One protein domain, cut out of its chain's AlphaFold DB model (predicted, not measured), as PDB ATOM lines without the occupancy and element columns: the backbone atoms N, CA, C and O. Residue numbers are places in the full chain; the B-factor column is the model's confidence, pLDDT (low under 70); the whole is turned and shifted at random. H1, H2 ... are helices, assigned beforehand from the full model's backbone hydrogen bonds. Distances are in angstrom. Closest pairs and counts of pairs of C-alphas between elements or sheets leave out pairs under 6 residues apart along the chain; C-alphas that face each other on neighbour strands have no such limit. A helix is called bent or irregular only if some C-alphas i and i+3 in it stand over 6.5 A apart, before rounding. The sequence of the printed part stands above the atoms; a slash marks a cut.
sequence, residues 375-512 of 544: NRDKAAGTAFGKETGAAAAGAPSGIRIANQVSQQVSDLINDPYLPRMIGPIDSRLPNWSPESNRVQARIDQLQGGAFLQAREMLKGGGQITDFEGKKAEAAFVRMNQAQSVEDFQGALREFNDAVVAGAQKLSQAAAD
ATOM      1  N   ASN A 375     -25.399  44.005  -6.216       56.25
ATOM      2  CA  ASN A 375     -24.600  44.099  -7.438       56.25
ATOM      3  C   ASN A 375     -23.207  43.494  -7.248       56.25
ATOM      4  O   ASN A 375     -22.705  42.831  -8.152       56.25
ATOM      5  N   ARG A 376     -22.601  43.672  -6.070       55.56
ATOM      6  CA  ARG A 376     -21.319  43.053  -5.720       55.56
ATOM      7  C   ARG A 376     -21.413  41.527  -5.715       55.56
ATOM      8  O   ARG A 376     -20.561  40.876  -6.316       55.56
ATOM      9  N   ASP A 377     -22.438  40.967  -5.082       55.22
ATOM     10  CA  ASP A 377     -22.635  39.518  -4.993       55.22
ATOM     11  C   ASP A 377     -22.950  38.916  -6.365       55.22
ATOM     12  O   ASP A 377     -22.403  37.876  -6.735       55.22
ATOM     13  N   LYS A 378     -23.759  39.614  -7.172       59.00
ATOM     14  CA  LYS A 378     -24.032  39.226  -8.558       59.00
ATOM     15  C   LYS A 378     -22.761  39.254  -9.408       59.00
ATOM     16  O   LYS A 378     -22.485  38.278 -10.098       59.00
ATOM     17  N   ALA A 379     -21.961  40.317  -9.326       53.06
ATOM     18  CA  ALA A 379     -20.701  40.432 -10.060       53.06
ATOM     19  C   ALA A 379     -19.701  39.337  -9.656       53.06
ATOM     20  O   ALA A 379     -19.077  38.725 -10.522       53.06
ATOM     21  N   ALA A 380     -19.592  39.040  -8.358       54.59
ATOM     22  CA  ALA A 380     -18.764  37.948  -7.858       54.59
ATOM     23  C   ALA A 380     -19.247  36.583  -8.379       54.59
ATOM     24  O   ALA A 380     -18.437  35.790  -8.858       54.59
ATOM     25  N   GLY A 381     -20.560  36.334  -8.355       63.97
ATOM     26  CA  GLY A 381     -21.164  35.115  -8.894       63.97
ATOM     27  C   GLY A 381     -20.961  34.961 -10.403       63.97
ATOM     28  O   GLY A 381     -20.619  33.877 -10.870       63.97
ATOM     29  N   THR A 382     -21.098  36.043 -11.174       65.81
ATOM     30  CA  THR A 382     -20.872  36.040 -12.626       65.81
ATOM     31  C   THR A 382     -19.400  35.829 -12.975       65.81
ATOM     32  O   THR A 382     -19.101  35.018 -13.852       65.81
ATOM     33  N   ALA A 383     -18.474  36.508 -12.291       61.34
ATOM     34  CA  ALA A 383     -17.038  36.324 -12.502       61.34
ATOM     35  C   ALA A 383     -16.619  34.878 -12.201       61.34
ATOM     36  O   ALA A 383     -16.005  34.219 -13.042       61.34
ATOM     37  N   PHE A 384     -17.053  34.351 -11.055       62.75
ATOM     38  CA  PHE A 384     -16.806  32.968 -10.666       62.75
ATOM     39  C   PHE A 384     -17.439  31.968 -11.647       62.75
ATOM     40  O   PHE A 384     -16.785  31.017 -12.074       62.75
ATOM     41  N   GLY A 385     -18.686  32.197 -12.070       66.31
ATOM     42  CA  GLY A 385     -19.396  31.353 -13.036       66.31
ATOM     43  C   GLY A 385     -18.742  31.333 -14.421       66.31
ATOM     44  O   GLY A 385     -18.694  30.294 -15.076       66.31
ATOM     45  N   LYS A 386     -18.179  32.462 -14.863       73.06
ATOM     46  CA  LYS A 386     -17.454  32.563 -16.135       73.06
ATOM     47  C   LYS A 386     -16.136  31.795 -16.095       73.06
ATOM     48  O   LYS A 386     -15.823  31.075 -17.040       73.06
ATOM     49  N   GLU A 387     -15.378  31.935 -15.012       67.44
ATOM     50  CA  GLU A 387     -14.097  31.244 -14.834       67.44
ATOM     51  C   GLU A 387     -14.289  29.731 -14.700       67.44
ATOM     52  O   GLU A 387     -13.605  28.950 -15.363       67.44
ATOM     53  N   THR A 388     -15.279  29.310 -13.916       67.44
ATOM     54  CA  THR A 388     -15.614  27.891 -13.740       67.44
ATOM     55  C   THR A 388     -16.233  27.276 -14.995       67.44
ATOM     56  O   THR A 388     -15.856  26.169 -15.373       67.44
ATOM     57  N   GLY A 389     -17.104  27.998 -15.706       70.25
ATOM     58  CA  GLY A 389     -17.671  27.556 -16.982       70.25
ATOM     59  C   GLY A 389     -16.620  27.407 -18.086       70.25
ATOM     60  O   GLY A 389     -16.617  26.409 -18.809       70.25
ATOM     61  N   ALA A 390     -15.678  28.351 -18.179       70.88
ATOM     62  CA  ALA A 390     -14.544  28.261 -19.098       70.88
ATOM     63  C   ALA A 390     -13.625  27.073 -18.755       70.88
ATOM     64  O   ALA A 390     -13.224  26.322 -19.648       70.88
ATOM     65  N   ALA A 391     -13.352  26.843 -17.464       73.62
ATOM     66  CA  ALA A 391     -12.581  25.689 -17.012       73.62
ATOM     67  C   ALA A 391     -13.275  24.357 -17.322       73.62
ATOM     68  O   ALA A 391     -12.642  23.450 -17.861       73.62
ATOM     69  N   ALA A 392     -14.575  24.247 -17.043       71.50
ATOM     70  CA  ALA A 392     -15.364  23.048 -17.308       71.50
ATOM     71  C   ALA A 392     -15.422  22.709 -18.807       71.50
ATOM     72  O   ALA A 392     -15.293  21.544 -19.183       71.50
ATOM     73  N   ALA A 393     -15.547  23.721 -19.673       74.44
ATOM     74  CA  ALA A 393     -15.536  23.536 -21.123       74.44
ATOM     75  C   ALA A 393     -14.146  23.144 -21.664       74.44
ATOM     76  O   ALA A 393     -14.043  22.325 -22.580       74.44
ATOM     77  N   GLY A 394     -13.076  23.717 -21.102       76.19
ATOM     78  CA  GLY A 394     -11.701  23.524 -21.570       76.19
ATOM     79  C   GLY A 394     -10.963  22.320 -20.976       76.19
ATOM     80  O   GLY A 394     -10.012  21.831 -21.582       76.19
ATOM     81  N   ALA A 395     -11.371  21.804 -19.813       83.31
ATOM     82  CA  ALA A 395     -10.618  20.769 -19.100       83.31
ATOM     83  C   ALA A 395     -10.481  19.430 -19.863       83.31
ATOM     84  O   ALA A 395      -9.359  18.915 -19.949       83.31
ATOM     85  N   PRO A 396     -11.543  18.849 -20.468       83.88
ATOM     86  CA  PRO A 396     -11.428  17.547 -21.131       83.88
ATOM     87  C   PRO A 396     -10.533  17.573 -22.374       83.88
ATOM     88  O   PRO A 396      -9.811  16.614 -22.650       83.88
ATOM     89  N   SER A 397     -10.590  18.656 -23.154       85.12
ATOM     90  CA  SER A 397      -9.703  18.865 -24.302       85.12
ATOM     91  C   SER A 397      -8.295  19.232 -23.846       85.12
ATOM     92  O   SER A 397      -7.330  18.738 -24.428       85.12
ATOM     93  N   GLY A 398      -8.172  20.019 -22.777       87.69
ATOM     94  CA  GLY A 398      -6.889  20.501 -22.299       87.69
ATOM     95  C   GLY A 398      -5.956  19.398 -21.803       87.69
ATOM     96  O   GLY A 398      -4.789  19.362 -22.187       87.69
ATOM     97  N   ILE A 399      -6.474  18.416 -21.057       89.50
ATOM     98  CA  ILE A 399      -5.675  17.247 -20.641       89.50
ATOM     99  C   ILE A 399      -5.157  16.468 -21.858       89.50
ATOM    100  O   ILE A 399      -4.005  16.034 -21.876       89.50
ATOM    101  N   ARG A 400      -5.981  16.298 -22.900       91.81
ATOM    102  CA  ARG A 400      -5.555  15.591 -24.119       91.81
ATOM    103  C   ARG A 400      -4.447  16.342 -24.850       91.81
ATOM    104  O   ARG A 400      -3.468  15.714 -25.244       91.81
ATOM    105  N   ILE A 401      -4.591  17.659 -25.001       91.62
ATOM    106  CA  ILE A 401      -3.581  18.517 -25.637       91.62
ATOM    107  C   ILE A 401      -2.273  18.453 -24.846       91.62
ATOM    108  O   ILE A 401      -1.222  18.216 -25.438       91.62
ATOM    109  N   ALA A 402      -2.329  18.572 -23.517       93.38
ATOM    110  CA  ALA A 402      -1.146  18.478 -22.667       93.38
ATOM    111  C   ALA A 402      -0.437  17.122 -22.789       93.38
ATOM    112  O   ALA A 402       0.782  17.084 -22.941       93.38
ATOM    113  N   ASN A 403      -1.179  16.012 -22.809       93.94
ATOM    114  CA  ASN A 403      -0.592  14.682 -22.996       93.94
ATOM    115  C   ASN A 403       0.074  14.533 -24.372       93.94
ATOM    116  O   ASN A 403       1.169  13.981 -24.471       93.94
ATOM    117  N   GLN A 404      -0.559  15.046 -25.432       92.75
ATOM    118  CA  GLN A 404       0.004  15.012 -26.781       92.75
ATOM    119  C   GLN A 404       1.288  15.844 -26.880       92.75
ATOM    120  O   GLN A 404       2.291  15.362 -27.406       92.75
ATOM    121  N   VAL A 405       1.270  17.070 -26.350       92.38
ATOM    122  CA  VAL A 405       2.443  17.952 -26.287       92.38
ATOM    123  C   VAL A 405       3.563  17.281 -25.497       92.38
ATOM    124  O   VAL A 405       4.685  17.197 -25.987       92.38
ATOM    125  N   SER A 406       3.255  16.721 -24.326       93.75
ATOM    126  CA  SER A 406       4.244  16.053 -23.480       93.75
ATOM    127  C   SER A 406       4.881  14.849 -24.163       93.75
ATOM    128  O   SER A 406       6.089  14.643 -24.026       93.75
ATOM    129  N   GLN A 407       4.112  14.080 -24.936       93.19
ATOM    130  CA  GLN A 407       4.669  12.983 -25.722       93.19
ATOM    131  C   GLN A 407       5.597  13.503 -26.825       93.19
ATOM    132  O   GLN A 407       6.712  13.013 -26.961       93.19
ATOM    133  N   GLN A 408       5.180  14.524 -27.580       91.50
ATOM    134  CA  GLN A 408       5.990  15.094 -28.663       91.50
ATOM    135  C   GLN A 408       7.289  15.727 -28.150       91.50
ATOM    136  O   GLN A 408       8.344  15.544 -28.758       91.50
ATOM    137  N   VAL A 409       7.230  16.426 -27.013       91.94
ATOM    138  CA  VAL A 409       8.408  16.984 -26.338       91.94
ATOM    139  C   VAL A 409       9.336  15.864 -25.868       91.94
ATOM    140  O   VAL A 409      10.540  15.934 -26.106       91.94
ATOM    141  N   SER A 410       8.793  14.814 -25.248       92.50
ATOM    142  CA  SER A 410       9.586  13.676 -24.764       92.50
ATOM    143  C   SER A 410      10.267  12.924 -25.905       92.50
ATOM    144  O   SER A 410      11.452  12.609 -25.809       92.50
ATOM    145  N   ASP A 411       9.549  12.670 -27.000       90.81
ATOM    146  CA  ASP A 411      10.096  12.047 -28.205       90.81
ATOM    147  C   ASP A 411      11.241  12.879 -28.792       90.81
ATOM    148  O   ASP A 411      12.258  12.326 -29.199       90.81
ATOM    149  N   LEU A 412      11.076  14.206 -28.840       90.81
ATOM    150  CA  LEU A 412      12.066  15.114 -29.408       90.81
ATOM    151  C   LEU A 412      13.324  15.206 -28.535       90.81
ATOM    152  O   LEU A 412      14.429  15.095 -29.056       90.81
ATOM    153  N   ILE A 413      13.166  15.373 -27.217       91.06
ATOM    154  CA  ILE A 413      14.291  15.470 -26.271       91.06
ATOM    155  C   ILE A 413      15.129  14.187 -26.267       91.06
ATOM    156  O   ILE A 413      16.352  14.264 -26.167       91.06
ATOM    157  N   ASN A 414      14.486  13.022 -26.375       90.38
ATOM    158  CA  ASN A 414      15.166  11.728 -26.369       90.38
ATOM    159  C   ASN A 414      15.682  11.300 -27.754       90.38
ATOM    160  O   ASN A 414      16.256  10.215 -27.877       90.38
ATOM    161  N   ASP A 415      15.488  12.109 -28.803       89.31
ATOM    162  CA  ASP A 415      15.944  11.763 -30.145       89.31
ATOM    163  C   ASP A 415      17.477  11.898 -30.255       89.31
ATOM    164  O   ASP A 415      18.017  12.996 -30.073       89.31
ATOM    165  N   PRO A 416      18.215  10.824 -30.603       86.69
ATOM    166  CA  PRO A 416      19.676  10.864 -30.691       86.69
ATOM    167  C   PRO A 416      20.203  11.797 -31.793       86.69
ATOM    168  O   PRO A 416      21.390  12.127 -31.790       86.69
ATOM    169  N   TYR A 417      19.356  12.232 -32.733       85.44
ATOM    170  CA  TYR A 417      19.718  13.187 -33.783       85.44
ATOM    171  C   TYR A 417      19.437  14.650 -33.404       85.44
ATOM    172  O   TYR A 417      19.924  15.540 -34.100       85.44
ATOM    173  N   LEU A 418      18.739  14.935 -32.296       84.12
ATOM    174  CA  LEU A 418      18.489  16.309 -31.836       84.12
ATOM    175  C   LEU A 418      19.783  17.127 -31.634       84.12
ATOM    176  O   LEU A 418      19.835  18.262 -32.119       84.12
ATOM    177  N   PRO A 419      20.859  16.590 -31.019       82.88
ATOM    178  CA  PRO A 419      22.092  17.353 -30.840       82.88
ATOM    179  C   PRO A 419      22.748  17.796 -32.155       82.88
ATOM    180  O   PRO A 419      23.365  18.856 -32.216       82.88
ATOM    181  N   ARG A 420      22.566  17.009 -33.224       75.19
ATOM    182  CA  ARG A 420      23.097  17.299 -34.566       75.19
ATOM    183  C   ARG A 420      22.319  18.396 -35.293       75.19
ATOM    184  O   ARG A 420      22.801  18.905 -36.292       75.19
ATOM    185  N   MET A 421      21.133  18.770 -34.810       74.12
ATOM    186  CA  MET A 421      20.305  19.817 -35.420       74.12
ATOM    187  C   MET A 421      20.536  21.202 -34.802       74.12
ATOM    188  O   MET A 421      20.362  22.213 -35.480       74.12
ATOM    189  N   ILE A 422      20.936  21.258 -33.528       74.38
ATOM    190  CA  ILE A 422      20.990  22.500 -32.727       74.38
ATOM    191  C   ILE A 422      22.436  22.868 -32.325       74.38
ATOM    192  O   ILE A 422      22.685  23.882 -31.681       74.38
ATOM    193  N   GLY A 423      23.423  22.061 -32.729       59.31
ATOM    194  CA  GLY A 423      24.834  22.295 -32.428       59.31
ATOM    195  C   GLY A 423      25.454  23.498 -33.172       59.31
ATOM    196  O   GLY A 423      25.112  23.767 -34.326       59.31
ATOM    197  N   PRO A 424      26.461  24.174 -32.581       52.84
ATOM    198  CA  PRO A 424      27.042  25.427 -33.095       52.84
ATOM    199  C   PRO A 424      27.750  25.321 -34.461       52.84
ATOM    200  O   PRO A 424      28.014  26.346 -35.099       52.84
ATOM    201  N   ILE A 425      28.066  24.101 -34.908       47.97
ATOM    202  CA  ILE A 425      28.728  23.812 -36.191       47.97
ATOM    203  C   ILE A 425      27.744  23.193 -37.203       47.97
ATOM    204  O   ILE A 425      27.801  23.540 -38.382       47.97
ATOM    205  N   ASP A 426      26.801  22.359 -36.754       52.56
ATOM    206  CA  ASP A 426      25.928  21.569 -37.636       52.56
ATOM    207  C   ASP A 426      24.639  22.299 -38.070       52.56
ATOM    208  O   ASP A 426      24.125  22.017 -39.149       52.56
ATOM    209  N   SER A 427      24.165  23.323 -37.340       54.12
ATOM    210  CA  SER A 427      22.983  24.119 -37.741       54.12
ATOM    211  C   SER A 427      23.194  25.003 -38.987       54.12
ATOM    212  O   SER A 427      22.264  25.669 -39.441       54.12
ATOM    213  N   ARG A 428      24.418  25.064 -39.534       53.34
ATOM    214  CA  ARG A 428      24.770  25.858 -40.730       53.34
ATOM    215  C   ARG A 428      24.972  25.023 -41.994       53.34
ATOM    216  O   ARG A 428      25.200  25.595 -43.060       53.34
ATOM    217  N   LEU A 429      24.909  23.697 -41.894       55.22
ATOM    218  CA  LEU A 429      25.033  22.810 -43.045       55.22
ATOM    219  C   LEU A 429      23.630  22.411 -43.531       55.22
ATOM    220  O   LEU A 429      22.741  22.211 -42.704       55.22
ATOM    221  N   PRO A 430      23.387  22.313 -44.855       55.56
ATOM    222  CA  PRO A 430      22.105  21.829 -45.352       55.56
ATOM    223  C   PRO A 430      21.831  20.427 -44.796       55.56
ATOM    224  O   PRO A 430      22.756  19.688 -44.472       55.56
ATOM    225  N   ASN A 431      20.565  20.051 -44.659       59.06
ATOM    226  CA  ASN A 431      20.205  18.812 -43.988       59.06
ATOM    227  C   ASN A 431      20.205  17.627 -44.978       59.06
ATOM    228  O   ASN A 431      19.247  17.441 -45.724       59.06
ATOM    229  N   TRP A 432      21.301  16.856 -45.053       57.16
ATOM    230  CA  TRP A 432      21.486  15.821 -46.096       57.16
ATOM    231  C   TRP A 432      21.071  14.397 -45.675       57.16
ATOM    232  O   TRP A 432      21.011  13.521 -46.536       57.16
ATOM    233  N   SER A 433      20.775  14.137 -44.392       71.81
ATOM    234  CA  SER A 433      20.383  12.798 -43.907       71.81
ATOM    235  C   SER A 433      18.858  12.669 -43.708       71.81
ATOM    236  O   SER A 433      18.218  13.612 -43.225       71.81
ATOM    237  N   PRO A 434      18.244  11.514 -44.048       69.19
ATOM    238  CA  PRO A 434      16.820  11.256 -43.799       69.19
ATOM    239  C   PRO A 434      16.399  11.444 -42.331       69.19
ATOM    240  O   PRO A 434      15.301  11.921 -42.044       69.19
ATOM    241  N   GLU A 435      17.275  11.095 -41.391       74.31
ATOM    242  CA  GLU A 435      17.018  11.128 -39.950       74.31
ATOM    243  C   GLU A 435      16.991  12.556 -39.404       74.31
ATOM    244  O   GLU A 435      16.129  12.884 -38.587       74.31
ATOM    245  N   SER A 436      17.876  13.420 -39.891       70.69
ATOM    246  CA  SER A 436      17.914  14.823 -39.496       70.69
ATOM    247  C   SER A 436      16.730  15.620 -40.072       70.69
ATOM    248  O   SER A 436      16.181  16.484 -39.388       70.69
ATOM    249  N   ASN A 437      16.248  15.280 -41.276       78.50
ATOM    250  CA  ASN A 437      15.007  15.848 -41.827       78.50
ATOM    251  C   ASN A 437      13.773  15.456 -40.998       78.50
ATOM    252  O   ASN A 437      12.873  16.269 -40.791       78.50
ATOM    253  N   ARG A 438      13.745  14.225 -40.467       84.06
ATOM    254  CA  ARG A 438      12.689  13.765 -39.553       84.06
ATOM    255  C   ARG A 438      12.682  14.562 -38.245       84.06
ATOM    256  O   ARG A 438      11.605  14.896 -37.759       84.06
ATOM    257  N   VAL A 439      13.851  14.857 -37.671       84.12
ATOM    258  CA  VAL A 439      13.946  15.668 -36.444       84.12
ATOM    259  C   VAL A 439      13.542  17.115 -36.706       84.12
ATOM    260  O   VAL A 439      12.752  17.653 -35.935       84.12
ATOM    261  N   GLN A 440      13.983  17.716 -37.818       83.25
ATOM    262  CA  GLN A 440      13.547  19.061 -38.205       83.25
ATOM    263  C   GLN A 440      12.020  19.140 -38.335       83.25
ATOM    264  O   GLN A 440      11.397  19.997 -37.722       83.25
ATOM    265  N   ALA A 441      11.399  18.182 -39.028       84.38
ATOM    266  CA  ALA A 441       9.946  18.140 -39.162       84.38
ATOM    267  C   ALA A 441       9.221  18.018 -37.806       84.38
ATOM    268  O   ALA A 441       8.142  18.578 -37.636       84.38
ATOM    269  N   ARG A 442       9.801  17.309 -36.825       85.69
ATOM    270  CA  ARG A 442       9.252  17.224 -35.457       85.69
ATOM    271  C   ARG A 442       9.372  18.548 -34.705       85.69
ATOM    272  O   ARG A 442       8.425  18.922 -34.017       85.69
ATOM    273  N   ILE A 443      10.491  19.257 -34.855       87.75
ATOM    274  CA  ILE A 443      10.672  20.610 -34.310       87.75
ATOM    275  C   ILE A 443       9.626  21.550 -34.918       87.75
ATOM    276  O   ILE A 443       8.904  22.211 -34.174       87.75
ATOM    277  N   ASP A 444       9.472  21.535 -36.242       85.12
ATOM    278  CA  ASP A 444       8.524  22.392 -36.961       85.12
ATOM    279  C   ASP A 444       7.069  22.087 -36.570       85.12
ATOM    280  O   ASP A 444       6.267  22.995 -36.357       85.12
ATOM    281  N   GLN A 445       6.713  20.806 -36.418       85.50
ATOM    282  CA  GLN A 445       5.385  20.394 -35.949       85.50
ATOM    283  C   GLN A 445       5.105  20.859 -34.519       85.50
ATOM    284  O   GLN A 445       3.998  21.323 -34.224       85.50
ATOM    285  N   LEU A 446       6.094  20.750 -33.631       87.38
ATOM    286  CA  LEU A 446       5.960  21.185 -32.249       87.38
ATOM    287  C   LEU A 446       5.840  22.716 -32.162       87.38
ATOM    288  O   LEU A 446       4.960  23.221 -31.466       87.38
ATOM    289  N   GLN A 447       6.663  23.448 -32.916       83.56
ATOM    290  CA  GLN A 447       6.659  24.913 -32.962       83.56
ATOM    291  C   GLN A 447       5.417  25.491 -33.650       83.56
ATOM    292  O   GLN A 447       4.883  26.506 -33.206       83.56
ATOM    293  N   GLY A 448       4.955  24.863 -34.731       79.75
ATOM    294  CA  GLY A 448       3.857  25.371 -35.549       79.75
ATOM    295  C   GLY A 448       2.476  24.886 -35.112       79.75
ATOM    296  O   GLY A 448       1.523  25.656 -35.149       79.75
ATOM    297  N   GLY A 449       2.337  23.623 -34.704       85.25
ATOM    298  CA  GLY A 449       1.035  23.015 -34.409       85.25
ATOM    299  C   GLY A 449       0.766  22.867 -32.917       85.25
ATOM    300  O   GLY A 449      -0.210  23.404 -32.394       85.25
ATOM    301  N   ALA A 450       1.645  22.144 -32.228       87.00
ATOM    302  CA  ALA A 450       1.442  21.784 -30.827       87.00
ATOM    303  C   ALA A 450       1.486  23.008 -29.903       87.00
ATOM    304  O   ALA A 450       0.665  23.137 -28.995       87.00
ATOM    305  N   PHE A 451       2.401  23.943 -30.176       88.62
ATOM    306  CA  PHE A 451       2.506  25.198 -29.441       88.62
ATOM    307  C   PHE A 451       1.230  26.038 -29.539       88.62
ATOM    308  O   PHE A 451       0.702  26.477 -28.519       88.62
ATOM    309  N   LEU A 452       0.705  26.236 -30.751       91.12
ATOM    310  CA  LEU A 452      -0.502  27.038 -30.956       91.12
ATOM    311  C   LEU A 452      -1.718  26.404 -30.277       91.12
ATOM    312  O   LEU A 452      -2.487  27.107 -29.628       91.12
ATOM    313  N   GLN A 453      -1.855  25.079 -30.366       91.00
ATOM    314  CA  GLN A 453      -2.923  24.341 -29.688       91.00
ATOM    315  C   GLN A 453      -2.833  24.478 -28.167       91.00
ATOM    316  O   GLN A 453      -3.835  24.753 -27.507       91.00
ATOM    317  N   ALA A 454      -1.631  24.331 -27.608       92.44
ATOM    318  CA  ALA A 454      -1.402  24.493 -26.181       92.44
ATOM    319  C   ALA A 454      -1.657  25.934 -25.719       92.44
ATOM    320  O   ALA A 454      -2.268  26.146 -24.677       92.44
ATOM    321  N   ARG A 455      -1.248  26.936 -26.504       90.56
ATOM    322  CA  ARG A 455      -1.487  28.349 -26.192       90.56
ATOM    323  C   ARG A 455      -2.971  28.697 -26.229       90.56
ATOM    324  O   ARG A 455      -3.447  29.371 -25.322       90.56
ATOM    325  N   GLU A 456      -3.701  28.234 -27.241       90.31
ATOM    326  CA  GLU A 456      -5.143  28.473 -27.345       90.31
ATOM    327  C   GLU A 456      -5.889  27.830 -26.171       90.31
ATOM    328  O   GLU A 456      -6.736  28.463 -25.547       90.31
ATOM    329  N   MET A 457      -5.492  26.613 -25.787       90.56
ATOM    330  CA  MET A 457      -5.987  25.950 -24.582       90.56
ATOM    331  C   MET A 457      -5.718  26.778 -23.315       90.56
ATOM    332  O   MET A 457      -6.637  27.023 -22.536       90.56
ATOM    333  N   LEU A 458      -4.476  27.228 -23.104       91.69
ATOM    334  CA  LEU A 458      -4.098  28.034 -21.935       91.69
ATOM    335  C   LEU A 458      -4.783  29.406 -21.925       91.69
ATOM    336  O   LEU A 458      -5.043  29.954 -20.861       91.69
ATOM    337  N   LYS A 459      -5.116  29.967 -23.087       89.06
ATOM    338  CA  LYS A 459      -5.882  31.212 -23.185       89.06
ATOM    339  C   LYS A 459      -7.372  30.990 -22.911       89.06
ATOM    340  O   LYS A 459      -8.008  31.825 -22.272       89.06
ATOM    341  N   GLY A 460      -7.915  29.855 -23.351       84.56
ATOM    342  CA  GLY A 460      -9.307  29.463 -23.131       84.56
ATOM    343  C   GLY A 460      -9.678  29.301 -21.654       84.56
ATOM    344  O   GLY A 460     -10.835  29.494 -21.300       84.56
ATOM    345  N   GLY A 461      -8.703  29.024 -20.781       81.25
ATOM    346  CA  GLY A 461      -8.898  28.973 -19.327       81.25
ATOM    347  C   GLY A 461      -9.002  30.322 -18.615       81.25
ATOM    348  O   GLY A 461      -9.206  30.355 -17.401       81.25
ATOM    349  N   GLY A 462      -8.865  31.441 -19.334       84.44
ATOM    350  CA  GLY A 462      -8.960  32.779 -18.754       84.44
ATOM    351  C   GLY A 462      -7.948  33.000 -17.625       84.44
ATOM    352  O   GLY A 462      -6.772  32.660 -17.753       84.44
ATOM    353  N   GLN A 463      -8.405  33.562 -16.503       82.62
ATOM    354  CA  GLN A 463      -7.537  33.884 -15.361       82.62
ATOM    355  C   GLN A 463      -6.895  32.650 -14.708       82.62
ATOM    356  O   GLN A 463      -5.840  32.771 -14.089       82.62
ATOM    357  N   ILE A 464      -7.488  31.463 -14.869       84.12
ATOM    358  CA  ILE A 464      -7.012  30.227 -14.230       84.12
ATOM    359  C   ILE A 464      -5.641  29.813 -14.780       84.12
ATOM    360  O   ILE A 464      -4.798  29.318 -14.031       84.12
ATOM    361  N   THR A 465      -5.412  30.038 -16.075       91.12
ATOM    362  CA  THR A 465      -4.215  29.594 -16.805       91.12
ATOM    363  C   THR A 465      -3.416  30.730 -17.442       91.12
ATOM    364  O   THR A 465      -2.454  30.463 -18.160       91.12
ATOM    365  N   ASP A 466      -3.755  31.996 -17.169       86.62
ATOM    366  CA  ASP A 466      -3.035  33.169 -17.697       86.62
ATOM    367  C   ASP A 466      -1.537  33.143 -17.338       86.62
ATOM    368  O   ASP A 466      -0.670  33.416 -18.174       86.62
ATOM    369  N   PHE A 467      -1.212  32.745 -16.106       91.88
ATOM    370  CA  PHE A 467       0.173  32.628 -15.652       91.88
ATOM    371  C   PHE A 467       0.944  31.543 -16.421       91.88
ATOM    372  O   PHE A 467       2.064  31.773 -16.886       91.88
ATOM    373  N   GLU A 468       0.339  30.370 -16.604       92.56
ATOM    374  CA  GLU A 468       0.911  29.265 -17.373       92.56
ATOM    375  C   GLU A 468       1.070  29.623 -18.852       92.56
ATOM    376  O   GLU A 468       2.101  29.303 -19.443       92.56
ATOM    377  N   GLY A 469       0.108  30.348 -19.428       92.38
ATOM    378  CA  GLY A 469       0.189  30.884 -20.786       92.38
ATOM    379  C   GLY A 469       1.428  31.755 -20.979       92.38
ATOM    380  O   GLY A 469       2.233  31.500 -21.874       92.38
ATOM    381  N   LYS A 470       1.653  32.719 -20.079       92.31
ATOM    382  CA  LYS A 470       2.842  33.591 -20.109       92.31
ATOM    383  C   LYS A 470       4.146  32.805 -19.970       92.31
ATOM    384  O   LYS A 470       5.115  33.087 -20.676       92.31
ATOM    385  N   LYS A 471       4.183  31.801 -19.087       94.00
ATOM    386  CA  LYS A 471       5.359  30.936 -18.913       94.00
ATOM    387  C   LYS A 471       5.645  30.114 -20.175       94.00
ATOM    388  O   LYS A 471       6.797  30.044 -20.600       94.00
ATOM    389  N   ALA A 472       4.609  29.550 -20.796       93.62
ATOM    390  CA  ALA A 472       4.716  28.801 -22.044       93.62
ATOM    391  C   ALA A 472       5.210  29.685 -23.205       93.62
ATOM    392  O   ALA A 472       6.081  29.270 -23.968       93.62
ATOM    393  N   GLU A 473       4.715  30.922 -23.309       92.38
ATOM    394  CA  GLU A 473       5.173  31.901 -24.304       92.38
ATOM    395  C   GLU A 473       6.653  32.267 -24.119       92.38
ATOM    396  O   GLU A 473       7.421  32.253 -25.084       92.38
ATOM    397  N   ALA A 474       7.083  32.539 -22.884       92.38
ATOM    398  CA  ALA A 474       8.479  32.856 -22.583       92.38
ATOM    399  C   ALA A 474       9.424  31.678 -22.869       92.38
ATOM    400  O   ALA A 474      10.530  31.875 -23.383       92.38
ATOM    401  N   ALA A 475       8.995  30.453 -22.559       93.25
ATOM    402  CA  ALA A 475       9.739  29.238 -22.872       93.25
ATOM    403  C   ALA A 475       9.862  29.031 -24.391       93.25
ATOM    404  O   ALA A 475      10.949  28.750 -24.885       93.25
ATOM    405  N   PHE A 476       8.792  29.267 -25.153       90.00
ATOM    406  CA  PHE A 476       8.821  29.172 -26.613       90.00
ATOM    407  C   PHE A 476       9.779  30.176 -27.261       90.00
ATOM    408  O   PHE A 476      10.563  29.806 -28.135       90.00
ATOM    409  N   VAL A 477       9.763  31.437 -26.816       91.75
ATOM    410  CA  VAL A 477      10.699  32.455 -27.321       91.75
ATOM    411  C   VAL A 477      12.144  32.045 -27.035       91.75
ATOM    412  O   VAL A 477      12.979  32.114 -27.935       91.75
ATOM    413  N   ARG A 478      12.433  31.564 -25.817       89.38
ATOM    414  CA  ARG A 478      13.768  31.068 -25.444       89.38
ATOM    415  C   ARG A 478      14.190  29.860 -26.270       89.38
ATOM    416  O   ARG A 478      15.314  29.829 -26.750       89.38
ATOM    417  N   MET A 479      13.284  28.914 -26.498       89.25
ATOM    418  CA  MET A 479      13.527  27.754 -27.351       89.25
ATOM    419  C   MET A 479      13.893  28.181 -28.778       89.25
ATOM    420  O   MET A 479      14.847  27.659 -29.342       89.25
ATOM    421  N   ASN A 480      13.180  29.152 -29.358       85.88
ATOM    422  CA  ASN A 480      13.453  29.630 -30.717       85.88
ATOM    423  C   ASN A 480      14.773  30.417 -30.837       85.88
ATOM    424  O   ASN A 480      15.319  30.562 -31.927       85.88
ATOM    425  N   GLN A 481      15.275  30.952 -29.724       85.94
ATOM    426  CA  GLN A 481      16.545  31.679 -29.654       85.94
ATOM    427  C   GLN A 481      17.718  30.798 -29.211       85.94
ATOM    428  O   GLN A 481      18.862  31.251 -29.257       85.94
ATOM    429  N   ALA A 482      17.453  29.569 -28.767       86.56
ATOM    430  CA  ALA A 482      18.473  28.682 -28.240       86.56
ATOM    431  C   ALA A 482      19.504  28.331 -29.322       86.56
ATOM    432  O   ALA A 482      19.161  27.921 -30.429       86.56
ATOM    433  N   GLN A 483      20.781  28.494 -28.977       79.88
ATOM    434  CA  GLN A 483      21.926  28.173 -29.842       79.88
ATOM    435  C   GLN A 483      22.707  26.951 -29.348       79.88
ATOM    436  O   GLN A 483      23.717  26.574 -29.942       79.88
ATOM    437  N   SER A 484      22.262  26.366 -28.235       85.56
ATOM    438  CA  SER A 484      22.803  25.148 -27.655       85.56
ATOM    439  C   SER A 484      21.683  24.129 -27.470       85.56
ATOM    440  O   SER A 484      20.507  24.474 -27.296       85.56
ATOM    441  N   VAL A 485      22.056  22.854 -27.517       85.38
ATOM    442  CA  VAL A 485      21.129  21.736 -27.330       85.38
ATOM    443  C   VAL A 485      20.575  21.764 -25.908       85.38
ATOM    444  O   VAL A 485      19.387  21.526 -25.700       85.38
ATOM    445  N   GLU A 486      21.421  22.099 -24.938       87.25
ATOM    446  CA  GLU A 486      21.072  22.207 -23.528       87.25
ATOM    447  C   GLU A 486      20.014  23.291 -23.287       87.25
ATOM    448  O   GLU A 486      18.999  23.009 -22.645       87.25
ATOM    449  N   ASP A 487      20.200  24.491 -23.846       87.81
ATOM    450  CA  ASP A 487      19.244  25.597 -23.701       87.81
ATOM    451  C   ASP A 487      17.915  25.276 -24.390       87.81
ATOM    452  O   ASP A 487      16.842  25.537 -23.839       87.81
ATOM    453  N   PHE A 488      17.971  24.659 -25.574       90.62
ATOM    454  CA  PHE A 488      16.778  24.257 -26.314       90.62
ATOM    455  C   PHE A 488      15.973  23.203 -25.548       90.62
ATOM    456  O   PHE A 488      14.762  23.343 -25.372       90.62
ATOM    457  N   GLN A 489      16.642  22.164 -25.038       91.31
ATOM    458  CA  GLN A 489      16.003  21.144 -24.211       91.31
ATOM    459  C   GLN A 489      15.464  21.725 -22.900       91.31
ATOM    460  O   GLN A 489      14.391  21.324 -22.454       91.31
ATOM    461  N   GLY A 490      16.185  22.660 -22.277       93.12
ATOM    462  CA  GLY A 490      15.726  23.371 -21.085       93.12
ATOM    463  C   GLY A 490      14.422  24.120 -21.346       93.12
ATOM    464  O   GLY A 490      13.430  23.899 -20.652       93.12
ATOM    465  N   ALA A 491      14.388  24.928 -22.405       93.56
ATOM    466  CA  ALA A 491      13.207  25.682 -22.806       93.56
ATOM    467  C   ALA A 491      12.026  24.775 -23.207       93.56
ATOM    468  O   ALA A 491      10.881  25.062 -22.861       93.56
ATOM    469  N   LEU A 492      12.288  23.641 -23.864       93.25
ATOM    470  CA  LEU A 492      11.265  22.639 -24.176       93.25
ATOM    471  C   LEU A 492      10.616  22.030 -22.929       93.25
ATOM    472  O   LEU A 492       9.394  21.874 -22.890       93.25
ATOM    473  N   ARG A 493      11.419  21.688 -21.913       94.69
ATOM    474  CA  ARG A 493      10.904  21.162 -20.638       94.69
ATOM    475  C   ARG A 493      10.055  22.209 -19.927       94.69
ATOM    476  O   ARG A 493       8.937  21.908 -19.536       94.69
ATOM    477  N   GLU A 494      10.532  23.451 -19.855       94.19
ATOM    478  CA  GLU A 494       9.773  24.545 -19.242       94.19
ATOM    479  C   GLU A 494       8.437  24.817 -19.947       94.19
ATOM    480  O   GLU A 494       7.439  25.105 -19.280       94.19
ATOM    481  N   PHE A 495       8.414  24.735 -21.282       95.38
ATOM    482  CA  PHE A 495       7.185  24.837 -22.063       95.38
ATOM    483  C   PHE A 495       6.224  23.699 -21.706       95.38
ATOM    484  O   PHE A 495       5.074  23.964 -21.356       95.38
ATOM    485  N   ASN A 496       6.697  22.449 -21.732       95.38
ATOM    486  CA  ASN A 496       5.874  21.293 -21.386       95.38
ATOM    487  C   ASN A 496       5.303  21.393 -19.965       95.38
ATOM    488  O   ASN A 496       4.107  21.195 -19.763       95.38
ATOM    489  N   ASP A 497       6.135  21.776 -18.996       95.56
ATOM    490  CA  ASP A 497       5.729  21.944 -17.603       95.56
ATOM    491  C   ASP A 497       4.618  22.990 -17.463       95.56
ATOM    492  O   ASP A 497       3.664  22.788 -16.712       95.56
ATOM    493  N   ALA A 498       4.708  24.103 -18.199       94.81
ATOM    494  CA  ALA A 498       3.677  25.138 -18.198       94.81
ATOM    495  C   ALA A 498       2.350  24.633 -18.790       94.81
ATOM    496  O   ALA A 498       1.286  24.874 -18.219       94.81
ATOM    497  N   VAL A 499       2.405  23.890 -19.899       95.38
ATOM    498  CA  VAL A 499       1.218  23.313 -20.550       95.38
ATOM    499  C   VAL A 499       0.535  22.283 -19.650       95.38
ATOM    500  O   VAL A 499      -0.684  22.336 -19.469       95.38
ATOM    501  N   VAL A 500       1.307  21.378 -19.042       95.75
ATOM    502  CA  VAL A 500       0.790  20.360 -18.118       95.75
ATOM    503  C   VAL A 500       0.195  21.008 -16.871       95.75
ATOM    504  O   VAL A 500      -0.923  20.663 -16.485       95.75
ATOM    505  N   ALA A 501       0.887  21.980 -16.270       94.12
ATOM    506  CA  ALA A 501       0.379  22.710 -15.111       94.12
ATOM    507  C   ALA A 501      -0.942  23.429 -15.427       94.12
ATOM    508  O   ALA A 501      -1.876  23.386 -14.627       94.12
ATOM    509  N   GLY A 502      -1.061  24.037 -16.609       92.69
ATOM    510  CA  GLY A 502      -2.287  24.724 -17.006       92.69
ATOM    511  C   GLY A 502      -3.454  23.763 -17.220       92.69
ATOM    512  O   GLY A 502      -4.552  24.006 -16.726       92.69
ATOM    513  N   ALA A 503      -3.213  22.621 -17.867       93.44
ATOM    514  CA  ALA A 503      -4.227  21.578 -18.021       93.44
ATOM    515  C   ALA A 503      -4.681  20.987 -16.671       93.44
ATOM    516  O   ALA A 503      -5.864  20.697 -16.493       93.44
ATOM    517  N   GLN A 504      -3.768  20.843 -15.706       91.81
ATOM    518  CA  GLN A 504      -4.101  20.406 -14.347       91.81
ATOM    519  C   GLN A 504      -4.920  21.451 -13.584       91.81
ATOM    520  O   GLN A 504      -5.874  21.094 -12.902       91.81
ATOM    521  N   LYS A 505      -4.595  22.739 -13.707       89.25
ATOM    522  CA  LYS A 505      -5.395  23.808 -13.092       89.25
ATOM    523  C   LYS A 505      -6.804  23.874 -13.671       89.25
ATOM    524  O   LYS A 505      -7.763  24.004 -12.917       89.25
ATOM    525  N   LEU A 506      -6.934  23.723 -14.990       89.38
ATOM    526  CA  LEU A 506      -8.230  23.628 -15.663       89.38
ATOM    527  C   LEU A 506      -9.064  22.466 -15.123       89.38
ATOM    528  O   LEU A 506     -10.236  22.644 -14.807       89.38
ATOM    529  N   SER A 507      -8.463  21.283 -14.986       87.81
ATOM    530  CA  SER A 507      -9.178  20.106 -14.491       87.81
ATOM    531  C   SER A 507      -9.539  20.201 -13.012       87.81
ATOM    532  O   SER A 507     -10.630  19.786 -12.632       87.81
ATOM    533  N   GLN A 508      -8.675  20.794 -12.187       86.62
ATOM    534  CA  GLN A 508      -8.957  21.053 -10.775       86.62
ATOM    535  C   GLN A 508     -10.095  22.064 -10.603       86.62
ATOM    536  O   GLN A 508     -11.005  21.819  -9.818       86.62
ATOM    537  N   ALA A 509     -10.091  23.155 -11.372       82.94
ATOM    538  CA  ALA A 509     -11.164  24.147 -11.347       82.94
ATOM    539  C   ALA A 509     -12.507  23.575 -11.846       82.94
ATOM    540  O   ALA A 509     -13.566  23.908 -11.310       82.94
ATOM    541  N   ALA A 510     -12.468  22.667 -12.825       81.69
ATOM    542  CA  ALA A 510     -13.644  21.943 -13.305       81.69
ATOM    543  C   ALA A 510     -14.172  20.887 -12.311       81.69
ATOM    544  O   ALA A 510     -15.328  20.488 -12.413       81.69
ATOM    545  N   ALA A 511     -13.335  20.414 -11.382       76.38
ATOM    546  CA  ALA A 511     -13.680  19.387 -10.396       76.38
ATOM    547  C   ALA A 511     -14.070  19.949  -9.012       76.38
ATOM    548  O   ALA A 511     -14.453  19.171  -8.136       76.38
ATOM    549  N   ASP A 512     -13.957  21.263  -8.787       73.12
ATOM    550  CA  ASP A 512     -14.371  21.891  -7.526       73.12
ATOM    551  C   ASP A 512     -15.899  21.707  -7.321       73.12
ATOM    552  O   ASP A 512     -16.692  22.094  -8.167       73.12
TER     553      ASP A 512
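Overview. This is residues 375 to 512 of the 544 residues of an uncharacterized protein of Fulvimarina manganoxydans (UniProt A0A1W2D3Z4). This is a long bundle of four helical rods side by side, H1b, H3, H4 and H5, with an arm sticking out at one end, residues 375 to 385 of the bent helix H1, and the short H2 packed at the other end on H3 and H5. The bundle is up and down, each rod running against the one before it in the chain, and it is loosely made: H1b stays apart from H4, and H3 meets H4 and H5 with only part of its length. The printed part has 138 residues with five named helices, H1 to H5 in order, and no named strand; the class is all helix. The whole is loose, with a radius of gyration of the C-alphas of 17.9 A and spans of 65 by 23 by 18 A.

Arrangement. Begin with H1, residues 375 to 413, assigned as one helix by its hydrogen bonds but bent: C-alphas 393 and 396 are 7.3 A apart, and its arms H1a, residues 375 to 393, and H1b, residues 396 to 413, stand at a steep tilt of 52 degrees. Next come H2, residues 418 to 422, H3, residues 434 to 460, H4, residues 466 to 481, and H5, residues 485 to 511. H1a touches H5 with residues 388 to 392 alone; the closest C-alphas, of Ala 392 and Ala 510, are 4.5 A apart. H1b touches H5 at a shallow tilt of 16 degrees, opposite ways, closest at the C-alphas of Gly 398 and Ala 503, 5.2 A. H1b also touches H3, closest at the C-alphas of Gly 398 and Met 457, 6.0 A. H2 touches H5, closest at the C-alphas of Ile 422 and Val 485, 5.5 A. H2 touches H3 as well, closest at the C-alphas of Leu 418 and Val 439, 6.5 A. The helical hairpin of H3 and H4 has a shallow tilt of 23 degrees, closest at the C-alphas of Leu 458 and Gly 469, 5.3 A. In the hairpin of H4 and H5 the C-alphas of Ala 472 and Phe 495 come closest, 4.7 A. Every O i to N i+4 pair is within hydrogen-bond range in H1a, H2, H4 and H5, against 13 of 14 in H1b and 20 of 23 in H3.

Along the chain. Find C-alpha 375 at (-24.600, 44.099, -7.438), where H1a begins; H1a and H1b each measure 26.3 A from first to last C-alpha. H3 runs 38.0 A from C-alpha 434 at (16.820, 11.256, -43.799), and H4 runs 23.0 A. H5 runs 38.8 A to C-alpha 511 at (-13.680, 19.387, -10.396).

Size, cuts and confidence. The C-alphas farthest apart, of Asn 375 and Trp 432, are 66.5 A apart. The printed part has no cut, and the link from H2 to H3, 11 residues, is long. Look for pLDDT under 70 at residues 375 to 385, 387 to 388, 423 to 432 and 434.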